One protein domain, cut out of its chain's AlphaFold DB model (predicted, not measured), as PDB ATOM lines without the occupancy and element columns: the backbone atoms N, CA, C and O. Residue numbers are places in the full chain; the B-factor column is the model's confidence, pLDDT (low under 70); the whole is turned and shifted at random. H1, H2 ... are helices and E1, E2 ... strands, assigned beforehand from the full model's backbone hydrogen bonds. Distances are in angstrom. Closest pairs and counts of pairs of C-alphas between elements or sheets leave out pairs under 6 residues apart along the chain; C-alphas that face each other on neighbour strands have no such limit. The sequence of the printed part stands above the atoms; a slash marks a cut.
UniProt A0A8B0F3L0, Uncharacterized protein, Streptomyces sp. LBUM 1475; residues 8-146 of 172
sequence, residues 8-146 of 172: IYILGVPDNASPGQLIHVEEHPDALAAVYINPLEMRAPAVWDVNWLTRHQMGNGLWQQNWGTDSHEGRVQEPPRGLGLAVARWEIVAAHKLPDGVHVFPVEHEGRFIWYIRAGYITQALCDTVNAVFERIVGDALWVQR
ATOM      1  N   ILE A   8     182.204 158.666 154.465       89.06
ATOM      2  CA  ILE A   8     181.430 159.860 154.103       89.06
ATOM      3  C   ILE A   8     182.010 161.071 154.828       89.06
ATOM      4  O   ILE A   8     182.238 161.032 156.029       89.06
ATOM      5  N   TYR A   9     182.208 162.165 154.105       91.44
ATOM      6  CA  TYR A   9     182.665 163.448 154.619       91.44
ATOM      7  C   TYR A   9     181.480 164.402 154.775       91.44
ATOM      8  O   TYR A   9     180.671 164.560 153.858       91.44
ATOM      9  N   ILE A  10     181.362 165.054 155.924       92.31
ATOM     10  CA  ILE A  10     180.227 165.918 156.265       92.31
ATOM     11  C   ILE A  10     180.773 167.279 156.687       92.31
ATOM     12  O   ILE A  10     181.730 167.347 157.448       92.31
ATOM     13  N   LEU A  11     180.190 168.374 156.192       91.62
ATOM     14  CA  LEU A  11     180.531 169.705 156.698       91.62
ATOM     15  C   LEU A  11     179.764 170.023 157.975       91.62
ATOM     16  O   LEU A  11     178.543 169.898 158.015       91.62
ATOM     17  N   GLY A  12     180.495 170.540 158.956       87.44
ATOM     18  CA  GLY A  12     180.002 170.814 160.297       87.44
ATOM     19  C   GLY A  12     180.599 169.810 161.263       87.44
ATOM     20  O   GLY A  12     180.537 168.613 161.018       87.44
ATOM     21  N   VAL A  13     181.198 170.298 162.347       79.38
ATOM     22  CA  VAL A  13     181.585 169.443 163.472       79.38
ATOM     23  C   VAL A  13     180.407 169.373 164.446       79.38
ATOM     24  O   VAL A  13     179.766 170.404 164.660       79.38
ATOM     25  N   PRO A  14     180.077 168.196 164.998       78.31
ATOM     26  CA  PRO A  14     179.005 168.087 165.978       78.31
ATOM     27  C   PRO A  14     179.349 168.862 167.261       78.31
ATOM     28  O   PRO A  14     180.518 169.096 167.563       78.31
ATOM     29  N   ASP A  15     178.329 169.265 168.026       78.44
ATOM     30  CA  ASP A  15     178.483 170.143 169.205       78.44
ATOM     31  C   ASP A  15     179.368 169.544 170.315       78.44
ATOM     32  O   ASP A  15     179.865 170.255 171.187       78.44
ATOM     33  N   ASN A  16     179.563 168.226 170.292       76.88
ATOM     34  CA  ASN A  16     180.434 167.480 171.197       76.88
ATOM     35  C   ASN A  16     181.906 167.427 170.734       76.88
ATOM     36  O   ASN A  16     182.738 166.867 171.451       76.88
ATOM     37  N   ALA A  17     182.240 167.966 169.557       75.94
ATOM     38  CA  ALA A  17     183.609 168.012 169.067       75.94
ATOM     39  C   ALA A  17     184.468 168.939 169.937       75.94
ATOM     40  O   ALA A  17     184.012 169.958 170.463       75.94
ATOM     41  N   SER A  18     185.746 168.592 170.085       78.94
ATOM     42  CA  SER A  18     186.660 169.409 170.881       78.94
ATOM     43  C   SER A  18     186.879 170.775 170.215       78.94
ATOM     44  O   SER A  18     187.024 170.844 168.991       78.94
ATOM     45  N   PRO A  19     186.958 171.881 170.978       77.81
ATOM     46  CA  PRO A  19     187.282 173.187 170.413       77.81
ATOM     47  C   PRO A  19     188.590 173.148 169.610       77.81
ATOM     48  O   PRO A  19     189.602 172.642 170.090       77.81
ATOM     49  N   GLY A  20     188.573 173.684 168.387       80.56
ATOM     50  CA  GLY A  20     189.739 173.685 167.490       80.56
ATOM     51  C   GLY A  20     189.995 172.363 166.757       80.56
ATOM     52  O   GLY A  20     190.965 172.264 166.009       80.56
ATOM     53  N   GLN A  21     189.135 171.357 166.930       85.06
ATOM     54  CA  GLN A  21     189.205 170.111 166.176       85.06
ATOM     55  C   GLN A  21     188.886 170.361 164.692       85.06
ATOM     56  O   GLN A  21     187.848 170.933 164.352       85.06
ATOM     57  N   LEU A  22     189.792 169.939 163.803       91.69
ATOM     58  CA  LEU A  22     189.630 170.116 162.353       91.69
ATOM     59  C   LEU A  22     188.695 169.060 161.758       91.69
ATOM     60  O   LEU A  22     187.861 169.376 160.908       91.69
ATOM     61  N   ILE A  23     188.838 167.817 162.232       92.06
ATOM     62  CA  ILE A  23     188.019 166.670 161.840       92.06
ATOM     63  C   ILE A  23     187.545 165.888 163.063       92.06
ATOM     64  O   ILE A  23     188.318 165.667 163.996       92.06
ATOM     65  N   HIS A  24     186.300 165.428 163.039       89.69
ATOM     66  CA  HIS A  24     185.740 164.476 163.993       89.69
ATOM     67  C   HIS A  24     185.312 163.217 163.238       89.69
ATOM     68  O   HIS A  24     184.704 163.317 162.176       89.69
ATOM     69  N   VAL A  25     185.668 162.042 163.752       87.44
ATOM     70  CA  VAL A  25     185.387 160.762 163.094       87.44
ATOM     71  C   VAL A  25     184.545 159.908 164.023       87.44
ATOM     72  O   VAL A  25     184.929 159.704 165.173       87.44
ATOM     73  N   GLU A  26     183.436 159.389 163.511       85.75
ATOM     74  CA  GLU A  26     182.565 158.456 164.225       85.75
ATOM     75  C   GLU A  26     182.079 157.332 163.304       85.75
ATOM     76  O   GLU A  26     182.164 157.410 162.073       85.75
ATOM     77  N   GLU A  27     181.584 156.260 163.920       79.19
ATOM     78  CA  GLU A  27     180.890 155.191 163.211       79.19
ATOM     79  C   GLU A  27     179.582 155.718 162.616       79.19
ATOM     80  O   GLU A  27     178.893 156.540 163.218       79.19
ATOM     81  N   HIS A  28     179.219 155.228 161.433       78.12
ATOM     82  CA  HIS A  28     178.009 155.657 160.743       78.12
ATOM     83  C   HIS A  28     177.222 154.430 160.266       78.12
ATOM     84  O   HIS A  28     177.815 153.537 159.668       78.12
ATOM     85  N   PRO A  29     175.893 154.360 160.468       74.00
ATOM     86  CA  PRO A  29     175.111 153.148 160.193       74.00
ATOM     87  C   PRO A  29     175.174 152.690 158.726       74.00
ATOM     88  O   PRO A  29     175.175 151.494 158.447       74.00
ATOM     89  N   ASP A  30     175.281 153.642 157.795       77.06
ATOM     90  CA  ASP A  30     175.299 153.379 156.348       77.06
ATOM     91  C   ASP A  30     176.695 153.495 155.702       77.06
ATOM     92  O   ASP A  30     176.820 153.501 154.476       77.06
ATOM     93  N   ALA A  31     177.758 153.644 156.498       78.50
ATOM     94  CA  ALA A  31     179.109 153.920 156.009       78.50
ATOM     95  C   ALA A  31     180.179 153.248 156.878       78.50
ATOM     96  O   ALA A  31     179.902 152.760 157.963       78.50
ATOM     97  N   LEU A  32     181.423 153.211 156.398       76.75
ATOM     98  CA  LEU A  32     182.547 152.729 157.211       76.75
ATOM     99  C   LEU A  32     182.856 153.686 158.361       76.75
ATOM    100  O   LEU A  32     183.216 153.255 159.450       76.75
ATOM    101  N   ALA A  33     182.742 154.982 158.086       82.69
ATOM    102  CA  ALA A  33     182.875 156.060 159.049       82.69
ATOM    103  C   ALA A  33     182.276 157.338 158.455       82.69
ATOM    104  O   ALA A  33     182.254 157.513 157.228       82.69
ATOM    105  N   ALA A  34     181.854 158.244 159.329       88.00
ATOM    106  CA  ALA A  34     181.588 159.629 158.985       88.00
ATOM    107  C   ALA A  34     182.747 160.509 159.475       88.00
ATOM    108  O   ALA A  34     183.156 160.434 160.630       88.00
ATOM    109  N   VAL A  35     183.282 161.337 158.578       91.19
ATOM    110  CA  VAL A  35     184.329 162.326 158.848       91.19
ATOM    111  C   VAL A  35     183.698 163.710 158.772       91.19
ATOM    112  O   VAL A  35     183.474 164.266 157.698       91.19
ATOM    113  N   TYR A  36     183.401 164.268 159.932       92.12
ATOM    114  CA  TYR A  36     182.884 165.616 160.104       92.12
ATOM    115  C   TYR A  36     184.035 166.611 160.007       92.12
ATOM    116  O   TYR A  36     185.013 166.498 160.742       92.12
ATOM    117  N   ILE A  37     183.934 167.582 159.106       93.44
ATOM    118  CA  ILE A  37     184.970 168.575 158.825       93.44
ATOM    119  C   ILE A  37     184.475 169.949 159.265       93.44
ATOM    120  O   ILE A  37     183.368 170.376 158.920       93.44
ATOM    121  N   ASN A  38     185.321 170.672 159.995       91.56
ATOM    122  CA  ASN A  38     185.049 172.052 160.369       91.56
ATOM    123  C   ASN A  38     184.868 172.923 159.099       91.56
ATOM    124  O   ASN A  38     185.759 172.950 158.250       91.56
ATOM    125  N   PRO A  39     183.751 173.667 158.946       91.38
ATOM    126  CA  PRO A  39     183.493 174.485 157.755       91.38
ATOM    127  C   PRO A  39     184.524 175.588 157.473       91.38
ATOM    128  O   PRO A  39     184.558 176.116 156.363       91.38
ATOM    129  N   LEU A  40     185.357 175.952 158.453       91.75
ATOM    130  CA  LEU A  40     186.482 176.872 158.251       91.75
ATOM    131  C   LEU A  40     187.653 176.218 157.505       91.75
ATOM    132  O   LEU A  40     188.467 176.914 156.900       91.75
ATOM    133  N   GLU A  41     187.717 174.890 157.524       95.19
ATOM    134  CA  GLU A  41     188.840 174.110 157.016       95.19
ATOM    135  C   GLU A  41     188.619 173.607 155.590       95.19
ATOM    136  O   GLU A  41     189.583 173.344 154.870       95.19
ATOM    137  N   MET A  42     187.357 173.493 155.163       95.88
ATOM    138  CA  MET A  42     186.989 173.010 153.838       95.88
ATOM    139  C   MET A  42     185.713 173.658 153.316       95.88
ATOM    140  O   MET A  42     184.717 173.799 154.022       95.88
ATOM    141  N   ARG A  43     185.716 174.002 152.028       94.62
ATOM    142  CA  ARG A  43     184.543 174.553 151.345       94.62
ATOM    143  C   ARG A  43     183.608 173.450 150.859       94.62
ATOM    144  O   ARG A  43     184.053 172.416 150.364       94.62
ATOM    145  N   ALA A  44     182.307 173.738 150.889       93.69
ATOM    146  CA  ALA A  44     181.247 172.796 150.517       93.69
ATOM    147  C   ALA A  44     181.430 172.098 149.159       93.69
ATOM    148  O   ALA A  44     181.260 170.878 149.123       93.69
ATOM    149  N   PRO A  45     181.836 172.785 148.070       94.06
ATOM    150  CA  PRO A  45     182.007 172.102 146.790       94.06
ATOM    151  C   PRO A  45     183.086 171.015 146.831       94.06
ATOM    152  O   PRO A  45     182.907 169.956 146.244       94.06
ATOM    153  N   ALA A  46     184.173 171.221 147.580       92.62
ATOM    154  CA  ALA A  46     185.217 170.208 147.676       92.62
ATOM    155  C   ALA A  46     184.766 168.989 148.500       92.62
ATOM    156  O   ALA A  46     185.182 167.877 148.194       92.62
ATOM    157  N   VAL A  47     183.909 169.160 149.520       93.69
ATOM    158  CA  VAL A  47     183.370 168.014 150.286       93.69
ATOM    159  C   VAL A  47     182.513 167.125 149.399       93.69
ATOM    160  O   VAL A  47     182.593 165.900 149.485       93.69
ATOM    161  N   TRP A  48     181.720 167.735 148.520       91.62
ATOM    162  CA  TRP A  48     180.952 166.994 147.528       91.62
ATOM    163  C   TRP A  48     181.862 166.165 146.614       91.62
ATOM    164  O   TRP A  48     181.651 164.959 146.478       91.62
ATOM    165  N   ASP A  49     182.905 166.784 146.057       93.25
ATOM    166  CA  ASP A  49     183.824 166.108 145.140       93.25
ATOM    167  C   ASP A  49     184.595 164.970 145.839       93.25
ATOM    168  O   ASP A  49     184.682 163.862 145.308       93.25
ATOM    169  N   VAL A  50     185.083 165.187 147.068       92.31
ATOM    170  CA  VAL A  50     185.745 164.139 147.869       92.31
ATOM    171  C   VAL A  50     184.797 162.970 148.150       92.31
ATOM    172  O   VAL A  50     185.197 161.812 148.010       92.31
ATOM    173  N   ASN A  51     183.543 163.242 148.516       90.38
ATOM    174  CA  ASN A  51     182.539 162.199 148.735       90.38
ATOM    175  C   ASN A  51     182.260 161.390 147.475       90.38
ATOM    176  O   ASN A  51     182.186 160.162 147.533       90.38
ATOM    177  N   TRP A  52     182.089 162.069 146.341       89.00
ATOM    178  CA  TRP A  52     181.835 161.408 145.068       89.00
ATOM    179  C   TRP A  52     182.989 160.469 144.696       89.00
ATOM    180  O   TRP A  52     182.754 159.300 144.383       89.00
ATOM    181  N   LEU A  53     184.231 160.942 144.833       87.94
ATOM    182  CA  LEU A  53     185.435 160.152 144.569       87.94
ATOM    183  C   LEU A  53     185.568 158.963 145.521       87.94
ATOM    184  O   LEU A  53     185.747 157.832 145.076       87.94
ATOM    185  N   THR A  54     185.398 159.193 146.820       85.81
ATOM    186  CA  THR A  54     185.507 158.134 147.831       85.81
ATOM    187  C   THR A  54     184.460 157.042 147.602       85.81
ATOM    188  O   THR A  54     184.776 155.854 147.655       85.81
ATOM    189  N   ARG A  55     183.222 157.418 147.253       84.88
ATOM    190  CA  ARG A  55     182.173 156.459 146.873       84.88
ATOM    191  C   ARG A  55     182.530 155.681 145.618       84.88
ATOM    192  O   ARG A  55     182.334 154.473 145.604       84.88
ATOM    193  N   HIS A  56     183.056 156.340 144.586       82.75
ATOM    194  CA  HIS A  56     183.496 155.653 143.374       82.75
ATOM    195  C   HIS A  56     184.562 154.596 143.698       82.75
ATOM    196  O   HIS A  56     184.469 153.460 143.246       82.75
ATOM    197  N   GLN A  57     185.544 154.937 144.524       78.38
ATOM    198  CA  GLN A  57     186.697 154.076 144.770       78.38
ATOM    199  C   GLN A  57     186.402 152.922 145.719       78.38
ATOM    200  O   GLN A  57     186.778 151.782 145.451       78.38
ATOM    201  N   MET A  58     185.697 153.200 146.811       77.06
ATOM    202  CA  MET A  58     185.323 152.173 147.782       77.06
ATOM    203  C   MET A  58     184.133 151.349 147.285       77.06
ATOM    204  O   MET A  58     184.125 150.129 147.425       77.06
ATOM    205  N   GLY A  59     183.161 151.992 146.630       70.88
ATOM    206  CA  GLY A  59     182.020 151.319 146.016       70.88
ATOM    207  C   GLY A  59     182.457 150.345 144.927       70.88
ATOM    208  O   GLY A  59     182.065 149.185 144.943       70.88
ATOM    209  N   ASN A  60     183.374 150.741 144.044       71.56
ATOM    210  CA  ASN A  60     183.875 149.836 143.006       71.56
ATOM    211  C   ASN A  60     184.932 148.842 143.508       71.56
ATOM    212  O   ASN A  60     185.534 148.145 142.694       71.56
ATOM    213  N   GLY A  61     185.170 148.771 144.822       65.88
ATOM    214  CA  GLY A  61     186.102 147.827 145.430       65.88
ATOM    215  C   GLY A  61     187.568 148.049 145.057       65.88
ATOM    216  O   GLY A  61     188.361 147.137 145.291       65.88
ATOM    217  N   LEU A  62     187.920 149.224 144.513       72.19
ATOM    218  CA  LEU A  62     189.297 149.610 144.174       72.19
ATOM    219  C   LEU A  62     190.154 149.760 145.430       72.19
ATOM    220  O   LEU A  62     191.354 149.515 145.398       72.19
ATOM    221  N   TRP A  63     189.521 150.108 146.550       73.25
ATOM    222  CA  TRP A  63     190.126 150.126 147.873       73.25
ATOM    223  C   TRP A  63     189.265 149.330 148.836       73.25
ATOM    224  O   TRP A  63     188.068 149.586 148.971       73.25
ATOM    225  N   GLN A  64     189.878 148.356 149.502       71.12
ATOM    226  CA  GLN A  64     189.190 147.481 150.443       71.12
ATOM    227  C   GLN A  64     189.910 147.464 151.779       71.12
ATOM    228  O   GLN A  64     191.141 147.502 151.855       71.12
ATOM    229  N   GLN A  65     189.117 147.366 152.840       71.00
ATOM    230  CA  GLN A  65     189.639 147.105 154.168       71.00
ATOM    231  C   GLN A  65     190.319 145.735 154.179       71.00
ATOM    232  O   GLN A  65     189.747 144.734 153.749       71.00
ATOM    233  N   ASN A  66     191.547 145.688 154.684       68.44
ATOM    234  CA  ASN A  66     192.268 144.453 154.951       68.44
ATOM    235  C   ASN A  66     192.513 144.342 156.442       68.44
ATOM    236  O   ASN A  66     193.620 144.507 156.957       68.44
ATOM    237  N   TRP A  67     191.410 144.080 157.125       64.75
ATOM    238  CA  TRP A  67     191.399 143.822 158.549       64.75
ATOM    239  C   TRP A  67     191.658 142.352 158.861       64.75
ATOM    240  O   TRP A  67     191.520 141.995 160.013       64.75
ATOM    241  N   GLY A  68     192.069 141.517 157.891       50.84
ATOM    242  CA  GLY A  68     192.350 140.087 158.070       50.84
ATOM    243  C   GLY A  68     191.127 139.246 158.470       50.84
ATOM    244  O   GLY A  68     190.237 139.699 159.177       50.84
ATOM    245  N   THR A  69     191.075 137.979 158.053       46.28
ATOM    246  CA  THR A  69     190.077 137.017 158.571       46.28
ATOM    247  C   THR A  69     190.354 136.602 160.021       46.28
ATOM    248  O   THR A  69     189.441 136.138 160.697       46.28
ATOM    249  N   ASP A  70     191.578 136.836 160.505       49.97
ATOM    250  CA  ASP A  70     192.027 136.508 161.865       49.97
ATOM    251  C   ASP A  70     192.079 137.723 162.806       49.97
ATOM    252  O   ASP A  70     192.353 137.571 163.994       49.97
ATOM    253  N   SER A  71     191.814 138.937 162.313       44.81
ATOM    254  CA  SER A  71     191.845 140.147 163.138       44.81
ATOM    255  C   SER A  71     190.466 140.777 163.248       44.81
ATOM    256  O   SER A  71     190.121 141.747 162.583       44.81
ATOM    257  N   HIS A  72     189.709 140.290 164.228       40.81
ATOM    258  CA  HIS A  72     188.995 141.255 165.055       40.81
ATOM    259  C   HIS A  72     190.068 142.156 165.699       40.81
ATOM    260  O   HIS A  72     190.897 141.694 166.477       40.81
ATOM    261  N   GLU A  73     190.118 143.422 165.279       49.75
ATOM    262  CA  GLU A  73     190.759 144.552 165.981       49.75
ATOM    263  C   GLU A  73     192.305 144.625 166.032       49.75
ATOM    264  O   GLU A  73     192.843 145.722 166.181       49.75
ATOM    265  N   GLY A  74     193.043 143.526 165.836       48.06
ATOM    266  CA  GLY A  74     194.484 143.450 166.145       48.06
ATOM    267  C   GLY A  74     195.376 144.539 165.526       48.06
ATOM    268  O   GLY A  74     196.006 145.312 166.242       48.06
ATOM    269  N   ARG A  75     195.424 144.657 164.190       61.78
ATOM    270  CA  ARG A  75     196.401 145.549 163.526       61.78
ATOM    271  C   ARG A  75     196.101 147.043 163.694       61.78
ATOM    272  O   ARG A  75     197.025 147.856 163.680       61.78
ATOM    273  N   VAL A  76     194.827 147.421 163.829       58.97
ATOM    274  CA  VAL A  76     194.420 148.826 164.038       58.97
ATOM    275  C   VAL A  76     194.957 149.342 165.375       58.97
ATOM    276  O   VAL A  76     195.399 150.489 165.444       58.97
ATOM    277  N   GLN A  77     194.983 148.476 166.395       60.00
ATOM    278  CA  GLN A  77     195.475 148.783 167.741       60.00
ATOM    279  C   GLN A  77     197.004 148.654 167.881       60.00
ATOM    280  O   GLN A  77     197.576 149.096 168.876       60.00
ATOM    281  N   GLU A  78     197.693 148.067 166.898       63.09
ATOM    282  CA  GLU A  78     199.157 147.983 166.893       63.09
ATOM    283  C   GLU A  78     199.819 149.320 166.510       63.09
ATOM    284  O   GLU A  78     199.258 150.076 165.718       63.09
ATOM    285  N   PRO A  79     201.043 149.613 166.990       60.59
ATOM    286  CA  PRO A  79     201.790 150.789 166.553       60.59
ATOM    287  C   PRO A  79     201.995 150.835 165.027       60.59
ATOM    288  O   PRO A  79     202.103 149.777 164.392       60.59
ATOM    289  N   PRO A  80     202.105 152.040 164.432       66.12
ATOM    290  CA  PRO A  80     202.442 152.177 163.023       66.12
ATOM    291  C   PRO A  80     203.752 151.460 162.701       66.12
ATOM    292  O   PRO A  80     204.735 151.602 163.431       66.12
ATOM    293  N   ARG A  81     203.773 150.682 161.616       67.12
ATOM    294  CA  ARG A  81     204.973 149.942 161.190       67.12
ATOM    295  C   ARG A  81     205.729 150.666 160.077       67.12
ATOM    296  O   ARG A  81     206.872 150.312 159.811       67.12
ATOM    297  N   GLY A  82     205.109 151.665 159.446       65.44
ATOM    298  CA  GLY A  82     205.716 152.467 158.387       65.44
ATOM    299  C   GLY A  82     206.029 151.641 157.143       65.44
ATOM    300  O   GLY A  82     207.067 151.845 156.522       65.44
ATOM    301  N   LEU A  83     205.170 150.671 156.800       65.44
ATOM    302  CA  LEU A  83     205.472 149.701 155.738       65.44
ATOM    303  C   LEU A  83     205.541 150.345 154.343       65.44
ATOM    304  O   LEU A  83     206.181 149.787 153.455       65.44
ATOM    305  N   GLY A  84     204.884 151.492 154.143       64.31
ATOM    306  CA  GLY A  84     204.921 152.250 152.890       64.31
ATOM    307  C   GLY A  84     204.357 151.478 151.694       64.31
ATOM    308  O   GLY A  84     204.779 151.707 150.565       64.31
ATOM    309  N   LEU A  85     203.440 150.538 151.942       66.38
ATOM    310  CA  LEU A  85     202.951 149.593 150.927       66.38
ATOM    311  C   LEU A  85     202.079 150.261 149.864       66.38
ATOM    312  O   LEU A  85     201.990 149.771 148.741       66.38
ATOM    313  N   ALA A  86     201.447 151.372 150.222       73.00
ATOM    314  CA  ALA A  86     200.757 152.245 149.299       73.00
ATOM    315  C   ALA A  86     200.758 153.684 149.830       73.00
ATOM    316  O   ALA A  86     201.040 153.942 151.003       73.00
ATOM    317  N   VAL A  87     200.421 154.628 148.957       80.38
ATOM    318  CA  VAL A  87     200.312 156.054 149.258       80.38
ATOM    319  C   VAL A  87     198.883 156.491 148.985       80.38
ATOM    320  O   VAL A  87     198.413 156.361 147.862       80.38
ATOM    321  N   ALA A  88     198.220 157.067 149.980       86.69
ATOM    322  CA  ALA A  88     197.027 157.881 149.790       86.69
ATOM    323  C   ALA A  88     197.319 159.269 150.356       86.69
ATOM    324  O   ALA A  88     197.875 159.366 151.447       86.69
ATOM    325  N   ARG A  89     197.018 160.342 149.621       91.19
ATOM    326  CA  ARG A  89     197.197 161.701 150.153       91.19
ATOM    327  C   ARG A  89     196.343 162.747 149.461       91.19
ATOM    328  O   ARG A  89     196.038 162.649 148.275       91.19
ATOM    329  N   TRP A  90     196.032 163.798 150.191       95.75
ATOM    330  CA  TRP A  90     195.572 165.065 149.655       95.75
ATOM    331  C   TRP A  90     196.763 165.957 149.333       95.75
ATOM    332  O   TRP A  90     197.776 165.962 150.036       95.75
ATOM    333  N   GLU A  91     196.645 166.718 148.254       97.19
ATOM    334  CA  GLU A  91     197.672 167.660 147.836       97.19
ATOM    335  C   GLU A  91     197.029 168.953 147.340       97.19
ATOM    336  O   GLU A  91     196.241 168.949 146.395       97.19
ATOM    337  N   ILE A  92     197.362 170.074 147.983       98.12
ATOM    338  CA  ILE A  92     196.863 171.386 147.573       98.12
ATOM    339  C   ILE A  92     197.640 171.851 146.344       98.12
ATOM    340  O   ILE A  92     198.864 171.959 146.376       98.12
ATOM    341  N   VAL A  93     196.925 172.192 145.273       97.31
ATOM    342  CA  VAL A  93     197.521 172.666 144.019       97.31
ATOM    343  C   VAL A  93     196.955 174.012 143.591       97.31
ATOM    344  O   VAL A  93     195.808 174.362 143.871       97.31
ATOM    345  N   ALA A  94     197.767 174.788 142.875       95.50
ATOM    346  CA  ALA A  94     197.323 176.052 142.304       95.50
ATOM    347  C   ALA A  94     196.167 175.842 141.308       95.50
ATOM    348  O   ALA A  94     196.139 174.859 140.575       95.50
ATOM    349  N   ALA A  95     195.250 176.810 141.233       93.12
ATOM    350  CA  ALA A  95     194.049 176.742 140.397       93.12
ATOM    351  C   ALA A  95     194.316 176.368 138.927       93.12
ATOM    352  O   ALA A  95     193.578 175.572 138.363       93.12
ATOM    353  N   HIS A  96     195.398 176.888 138.336       93.50
ATOM    354  CA  HIS A  96     195.775 176.642 136.938       93.50
ATOM    355  C   HIS A  96     196.317 175.224 136.669       93.50
ATOM    356  O   HIS A  96     196.622 174.891 135.528       93.50
ATOM    357  N   LYS A  97     196.524 174.409 137.711       95.50
ATOM    358  CA  LYS A  97     196.955 173.008 137.581       95.50
ATOM    359  C   LYS A  97     195.781 172.043 137.430       95.50
ATOM    360  O   LYS A  97     196.016 170.871 137.160       95.50
ATOM    361  N   LEU A  98     194.551 172.520 137.614       94.31
ATOM    362  CA  LEU A  98     193.328 171.734 137.500       94.31
ATOM    363  C   LEU A  98     192.472 172.252 136.340       94.31
ATOM    364  O   LEU A  98     192.540 173.447 136.043       94.31
ATOM    365  N   PRO A  99     191.635 171.399 135.721       93.25
ATOM    366  CA  PRO A  99     190.652 171.858 134.748       93.25
ATOM    367  C   PRO A  99     189.718 172.920 135.345       93.25
ATOM    368  O   PRO A  99     189.474 172.948 136.558       93.25
ATOM    369  N   ASP A 100     189.183 173.795 134.501       90.62
ATOM    370  CA  ASP A 100     188.253 174.831 134.944       90.62
ATOM    371  C   ASP A 100     187.005 174.219 135.593       90.62
ATOM    372  O   ASP A 100     186.510 173.171 135.187       90.62
ATOM    373  N   GLY A 101     186.537 174.845 136.676       89.19
ATOM    374  CA  GLY A 101     185.408 174.347 137.470       89.19
ATOM    375  C   GLY A 101     185.702 173.124 138.352       89.19
ATOM    376  O   GLY A 101     184.864 172.777 139.177       89.19
ATOM    377  N   VAL A 102     186.880 172.495 138.249       92.75
ATOM    378  CA  VAL A 102     187.243 171.332 139.077       92.75
ATOM    379  C   VAL A 102     187.870 171.773 140.399       92.75
ATOM    380  O   VAL A 102     188.862 172.510 140.404       92.75
ATOM    381  N   HIS A 103     187.327 171.304 141.527       95.62
ATOM    382  CA  HIS A 103     187.864 171.592 142.864       95.62
ATOM    383  C   HIS A 103     188.746 170.471 143.395       95.62
ATOM    384  O   HIS A 103     189.720 170.753 144.091       95.62
ATOM    385  N   VAL A 104     188.414 169.224 143.066       96.19
ATOM    386  CA  VAL A 104     189.178 168.040 143.455       96.19
ATOM    387  C   VAL A 104     189.373 167.158 142.233       96.19
ATOM    388  O   VAL A 104     188.420 166.853 141.523       96.19
ATOM    389  N   PHE A 105     190.612 166.748 141.988       93.94
ATOM    390  CA  PHE A 105     190.976 165.907 140.859       93.94
ATOM    391  C   PHE A 105     191.737 164.666 141.343       93.94
ATOM    392  O   PHE A 105     192.813 164.810 141.932       93.94
ATOM    393  N   PRO A 106     191.202 163.454 141.126       92.31
ATOM    394  CA  PRO A 106     191.875 162.219 141.505       92.31
ATOM    395  C   PRO A 106     193.001 161.882 140.519       92.31
ATOM    396  O   PRO A 106     192.829 161.969 139.306       92.31
ATOM    397  N   VAL A 107     194.135 161.415 141.031       89.25
ATOM    398  CA  VAL A 107     195.146 160.699 140.248       89.25
ATOM    399  C   VAL A 107     195.462 159.390 140.944       89.25
ATOM    400  O   VAL A 107     195.954 159.376 142.072       89.25
ATOM    401  N   GLU A 108     195.166 158.292 140.257       84.00
ATOM    402  CA  GLU A 108     195.288 156.937 140.779       84.00
ATOM    403  C   GLU A 108     196.201 156.083 139.897       84.00
ATOM    404  O   GLU A 108     196.034 156.010 138.679       84.00
ATOM    405  N   HIS A 109     197.171 155.441 140.539       79.38
ATOM    406  CA  HIS A 109     198.107 154.475 139.978       79.38
ATOM    407  C   HIS A 109     198.278 153.314 140.959       79.38
ATOM    408  O   HIS A 109     197.831 153.383 142.107       79.38
ATOM    409  N   GLU A 110     198.920 152.237 140.520       76.31
ATOM    410  CA  GLU A 110     199.211 151.111 141.400       76.31
ATOM    411  C   GLU A 110     200.034 151.553 142.618       76.31
ATOM    412  O   GLU A 110     201.058 152.227 142.494       76.31
ATOM    413  N   GLY A 111     199.527 151.229 143.808       70.75
ATOM    414  CA  GLY A 111     200.111 151.599 145.091       70.75
ATOM    415  C   GLY A 111     200.048 153.095 145.405       70.75
ATOM    416  O   GLY A 111     200.632 153.521 146.399       70.75
ATOM    417  N   ARG A 112     199.375 153.925 144.599       79.75
ATOM    418  CA  ARG A 112     199.357 155.377 144.806       79.75
ATOM    419  C   ARG A 112     198.039 156.013 144.415       79.75
ATOM    420  O   ARG A 112     197.591 155.924 143.279       79.75
ATOM    421  N   PHE A 113     197.511 156.810 145.326       86.31
ATOM    422  CA  PHE A 113     196.328 157.594 145.090       86.31
ATOM    423  C   PHE A 113     196.439 158.998 145.686       86.31
ATOM    424  O   PHE A 113     196.804 159.186 146.846       86.31
ATOM    425  N   ILE A 114     196.177 160.008 144.860       90.75
ATOM    426  CA  ILE A 114     196.274 161.413 145.246       90.75
ATOM    427  C   ILE A 114     194.996 162.137 144.860       90.75
ATOM    428  O   ILE A 114     194.579 162.094 143.706       90.75
ATOM    429  N   TRP A 115     194.431 162.881 145.805       95.19
ATOM    430  CA  TRP A 115     193.437 163.903 145.508       95.19
ATOM    431  C   TRP A 115     194.140 165.253 145.411       95.19
ATOM    432  O   TRP A 115     194.579 165.807 146.420       95.19
ATOM    433  N   TYR A 116     194.239 165.797 144.202       96.94
ATOM    434  CA  TYR A 116     194.676 167.172 144.016       96.94
ATOM    435  C   TYR A 116     193.513 168.112 144.302       96.94
ATOM    436  O   TYR A 116     192.488 168.057 143.627       96.94
ATOM    437  N   ILE A 117     193.665 168.978 145.298       97.56
ATOM    438  CA  ILE A 117     192.615 169.879 145.765       97.56
ATOM    439  C   ILE A 117     193.010 171.314 145.434       97.56
ATOM    440  O   ILE A 117     194.117 171.767 145.728       97.56
ATOM    441  N   ARG A 118     192.098 172.055 144.807       97.88
ATOM    442  CA  ARG A 118     192.310 173.448 144.414       97.88
ATOM    443  C   ARG A 118     192.630 174.310 145.638       97.88
ATOM    444  O   ARG A 118     191.887 174.318 146.621       97.88
ATOM    445  N   ALA A 119     193.691 175.107 145.551       96.75
ATOM    446  CA  ALA A 119     194.049 176.078 146.579       96.75
ATOM    447  C   ALA A 119     192.862 176.988 146.938       96.75
ATOM    448  O   ALA A 119     192.141 177.478 146.066       96.75
ATOM    449  N   GLY A 120     192.661 177.198 148.240       95.56
ATOM    450  CA  GLY A 120     191.536 177.957 148.783       95.56
ATOM    451  C   GLY A 120     190.263 177.140 149.029       95.56
ATOM    452  O   GLY A 120     189.324 177.695 149.594       95.56
ATOM    453  N   TYR A 121     190.213 175.857 148.648       96.75
ATOM    454  CA  TYR A 121     189.096 174.960 148.989       96.75
ATOM    455  C   TYR A 121     189.319 174.155 150.261       96.75
ATOM    456  O   TYR A 121     188.334 173.766 150.884       96.75
ATOM    457  N   ILE A 122     190.577 173.949 150.648       97.06
ATOM    458  CA  ILE A 122     190.969 173.429 151.956       97.06
ATOM    459  C   ILE A 122     192.118 174.251 152.531       97.06
ATOM    460  O   ILE A 122     192.846 174.921 151.787       97.06
ATOM    461  N   THR A 123     192.296 174.183 153.844       97.31
ATOM    462  CA  THR A 123     193.486 174.698 154.527       97.31
ATOM    463  C   THR A 123     194.631 173.687 154.475       97.31
ATOM    464  O   THR A 123     194.427 172.480 154.309       97.31
ATOM    465  N   GLN A 124     195.860 174.176 154.661       96.94
ATOM    466  CA  GLN A 124     197.025 173.300 154.798       96.94
ATOM    467  C   GLN A 124     196.918 172.418 156.052       96.94
ATOM    468  O   GLN A 124     197.225 171.235 155.985       96.94
ATOM    469  N   ALA A 125     196.404 172.961 157.161       95.94
ATOM    470  CA  ALA A 125     196.262 172.226 158.417       95.94
ATOM    471  C   ALA A 125     195.337 171.004 158.281       95.94
ATOM    472  O   ALA A 125     195.654 169.925 158.791       95.94
ATOM    473  N   LEU A 126     194.224 171.141 157.551       95.06
ATOM    474  CA  LEU A 126     193.351 170.011 157.240       95.06
ATOM    475  C   LEU A 126     194.043 168.991 156.336       95.06
ATOM    476  O   LEU A 126     193.956 167.794 156.602       95.06
ATOM    477  N   CYS A 127     194.738 169.462 155.297       96.06
ATOM    478  CA  CYS A 127     195.500 168.606 154.387       96.06
ATOM    479  C   CYS A 127     196.504 167.734 155.157       96.06
ATOM    480  O   CYS A 127     196.511 166.514 155.009       96.06
ATOM    481  N   ASP A 128     197.292 168.351 156.040       95.25
ATOM    482  CA  ASP A 128     198.299 167.670 156.855       95.25
ATOM    483  C   ASP A 128     197.654 166.665 157.820       95.25
ATOM    484  O   ASP A 128     198.120 165.532 157.949       95.25
ATOM    485  N   THR A 129     196.538 167.046 158.449       92.56
ATOM    486  CA  THR A 129     195.794 166.177 159.376       92.56
ATOM    487  C   THR A 129     195.266 164.927 158.677       92.56
ATOM    488  O   THR A 129     195.433 163.815 159.175       92.56
ATOM    489  N   VAL A 130     194.651 165.089 157.504       91.94
ATOM    490  CA  VAL A 130     194.125 163.964 156.722       91.94
ATOM    491  C   VAL A 130     195.261 163.087 156.188       91.94
ATOM    492  O   VAL A 130     195.161 161.861 156.221       91.94
ATOM    493  N   ASN A 131     196.375 163.684 155.763       92.31
ATOM    494  CA  ASN A 131     197.539 162.932 155.300       92.31
ATOM    495  C   ASN A 131     198.175 162.087 156.408       92.31
ATOM    496  O   ASN A 131     198.509 160.934 156.152       92.31
ATOM    497  N   ALA A 132     198.247 162.591 157.641       87.94
ATOM    498  CA  ALA A 132     198.697 161.796 158.785       87.94
ATOM    499  C   ALA A 132     197.790 160.572 159.033       87.94
ATOM    500  O   ALA A 132     198.268 159.483 159.362       87.94
ATOM    501  N   VAL A 133     196.477 160.715 158.819       85.38
ATOM    502  CA  VAL A 133     195.531 159.590 158.883       85.38
ATOM    503  C   VAL A 133     195.787 158.591 157.748       85.38
ATOM    504  O   VAL A 133     195.806 157.382 157.989       85.38
ATOM    505  N   PHE A 134     196.031 159.055 156.519       85.19
ATOM    506  CA  PHE A 134     196.334 158.163 155.397       85.19
ATOM    507  C   PHE A 134     197.663 157.426 155.540       85.19
ATOM    508  O   PHE A 134     197.729 156.246 155.196       85.19
ATOM    509  N   GLU A 135     198.704 158.068 156.068       81.19
ATOM    510  CA  GLU A 135     199.978 157.404 156.360       81.19
ATOM    511  C   GLU A 135     199.767 156.193 157.270       81.19
ATOM    512  O   GLU A 135     200.321 155.121 157.022       81.19
ATOM    513  N   ARG A 136     198.878 156.321 158.260       74.25
ATOM    514  CA  ARG A 136     198.498 155.206 159.126       74.25
ATOM    515  C   ARG A 136     197.652 154.161 158.399       74.25
ATOM    516  O   ARG A 136     197.958 152.975 158.460       74.25
ATOM    517  N   ILE A 137     196.568 154.559 157.739       76.25
ATOM    518  CA  ILE A 137     195.590 153.604 157.188       76.25
ATOM    519  C   ILE A 137     196.132 152.890 155.943       76.25
ATOM    520  O   ILE A 137     195.993 151.676 155.791       76.25
ATOM    521  N   VAL A 138     196.765 153.630 155.043       74.38
ATOM    522  CA  VAL A 138     197.228 153.116 153.752       74.38
ATOM    523  C   VAL A 138     198.692 152.692 153.825       74.38
ATOM    524  O   VAL A 138     199.032 151.602 153.363       74.38
ATOM    525  N   GLY A 139     199.546 153.480 154.486       67.38
ATOM    526  CA  GLY A 139     200.965 153.152 154.641       67.38
ATOM    527  C   GLY A 139     201.205 151.862 155.431       67.38
ATOM    528  O   GLY A 139     202.114 151.103 155.093       67.38
ATOM    529  N   ASP A 140     200.344 151.548 156.404       67.81
ATOM    530  CA  ASP A 140     200.376 150.274 157.131       67.81
ATOM    531  C   ASP A 140     199.416 149.221 156.563       67.81
ATOM    532  O   ASP A 140     199.102 148.261 157.257       67.81
ATOM    533  N   ALA A 141     198.951 149.362 155.316       64.75
ATOM    534  CA  ALA A 141     198.085 148.408 154.611       64.75
ATOM    535  C   ALA A 141     196.840 147.944 155.389       64.75
ATOM    536  O   ALA A 141     196.407 146.795 155.240       64.75
ATOM    537  N   LEU A 142     196.266 148.816 156.227       68.12
ATOM    538  CA  LEU A 142     194.931 148.603 156.791       68.12
ATOM    539  C   LEU A 142     193.876 148.699 155.687       68.12
ATOM    540  O   LEU A 142     192.865 147.998 155.743       68.12
ATOM    541  N   TRP A 143     194.135 149.517 154.666       71.38
ATOM    542  CA  TRP A 143     193.466 149.464 153.370       71.38
ATOM    543  C   TRP A 143     194.445 149.013 152.291       71.38
ATOM    544  O   TRP A 143     195.617 149.389 152.306       71.38
ATOM    545  N   VAL A 144     193.951 148.227 151.341       69.69
ATOM    546  CA  VAL A 144     194.732 147.758 150.190       69.69
ATOM    547  C   VAL A 144     194.006 148.137 148.923       69.69
ATOM    548  O   VAL A 144     192.782 147.996 148.826       69.69
ATOM    549  N   GLN A 145     194.785 148.587 147.951       73.25
ATOM    550  CA  GLN A 145     194.292 148.803 146.610       73.25
ATOM    551  C   GLN A 145     194.127 147.448 145.920       73.25
ATOM    552  O   GLN A 145     195.026 146.607 145.969       73.25
ATOM    553  N   ARG A 146     192.981 147.235 145.279       72.75
ATOM    554  CA  ARG A 146     192.743 146.099 144.394       72.75
ATOM    555  C   ARG A 146     192.509 146.625 142.994       72.75
ATOM    556  O   ARG A 146     191.496 147.264 142.718       72.75
TER     557      ARG A 146
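AT A GLANCE: This is residues 8 to 146 of the 172 residues of an uncharacterized protein of Streptomyces sp. LBUM 1475 (UniProt A0A8B0F3L0). H1 lies between two small three-stranded sheets and packs on both, on E1 and E3 of one and on E6 and E7 of the other, while H3 packs on E5 over the same face of the second sheet. At one end a short strand pair, E4 and E8, ties together the stretches that follow the two long helices, and the chain stretch with H2 loops out there, its residues 69 to 74 sticking out. The printed part has 139 residues with three named helices and eight named strands, in the order E1 E2 E3 H1 E4 H2 E5 E6 E7 H3 E8. The sheets run E1 E3 E2 and E5 E7 E6, both mixed, and E4 E8, antiparallel; the class is mixed, helices and strands. The whole is compact, with a radius of gyration of the C-alphas of 15.2 A and spans of 45 by 38 by 27 A.

IN THESE COORDINATES: Find C-alpha 8 at (181.430, 159.860, 154.103); there E1 begins, residues 8 to 11. E2, residues 23 to 28, measures 14.9 A from first to last C-alpha, and E3, residues 31 to 37, measures 16.0 A. Look next at C-alpha 44, at (181.247, 172.796, 150.517); from there H1, the longest helix, runs 22.0 A through residues 44 to 59. E4 is residues 63 to 65, and H2 is residues 74 to 77. E5, residues 87 to 93, measures 17.6 A; E6, residues 104 to 109, 16.6 A; and E7, residues 112 to 118, 19.4 A. H3, residues 124 to 137, runs 19.9 A, and E8, residues 143 to 145, ends at C-alpha 145, (194.292, 148.803, 146.610).

HOW THE PARTS SIT: Begin with the sheet E1 E3 E2, where E1 and E3 are parallel at 22 degrees, with N 10 and O 35 at 2.9 A. E2 and E3 form a hairpin, antiparallel at 155 degrees, with N 24 and O 36 at 2.8 A. H1 is on this sheet at a height of 8.9 A, over E1 and E3; the closest C-alphas of E1 and H1 are those of Ile 8 and Asn 51, 6.0 A apart. H1 is also on the sheet E5 E7 E6, at a height of 9.6 A and over E6; this is two layers, a helix on one face of a sheet. The closest C-alphas of H1 and E6 are those of Asp 49 and Val 104, 5.9 A apart. In that sheet E5 and E7 are parallel at 20 degrees, with N 113 and O 87 at 2.7 A. E6 and E7 form a hairpin, antiparallel at 164 degrees, with N 107 and O 114 at 2.8 A. H3 is on the same face as H1, over E5 at a height of 8.2 A; the C-alphas of Arg 89 and Asn 131 are the closest, at 5.3 A. H1 and H3 are apart. E4 and E8 are antiparallel at 149 degrees, with N 144 and O 64 at 2.9 A. H2 is only just apart from H3, their closest C-alphas at 8.4 A. In H1 and H3 every O i to N i+4 pair is within hydrogen-bond range; H2 is too short for such a pair.

THE WHOLE: The two C-alphas farthest apart are those of Asp 70 and His 96, at 47.4 A. The printed part has no cut. The link from E1 to E2, 11 residues, is long. The mean pLDDT of the printed part is 82.1; look for values under 70 at residue 61, residues 66 to 85, residues 139 to 142 and residue 144.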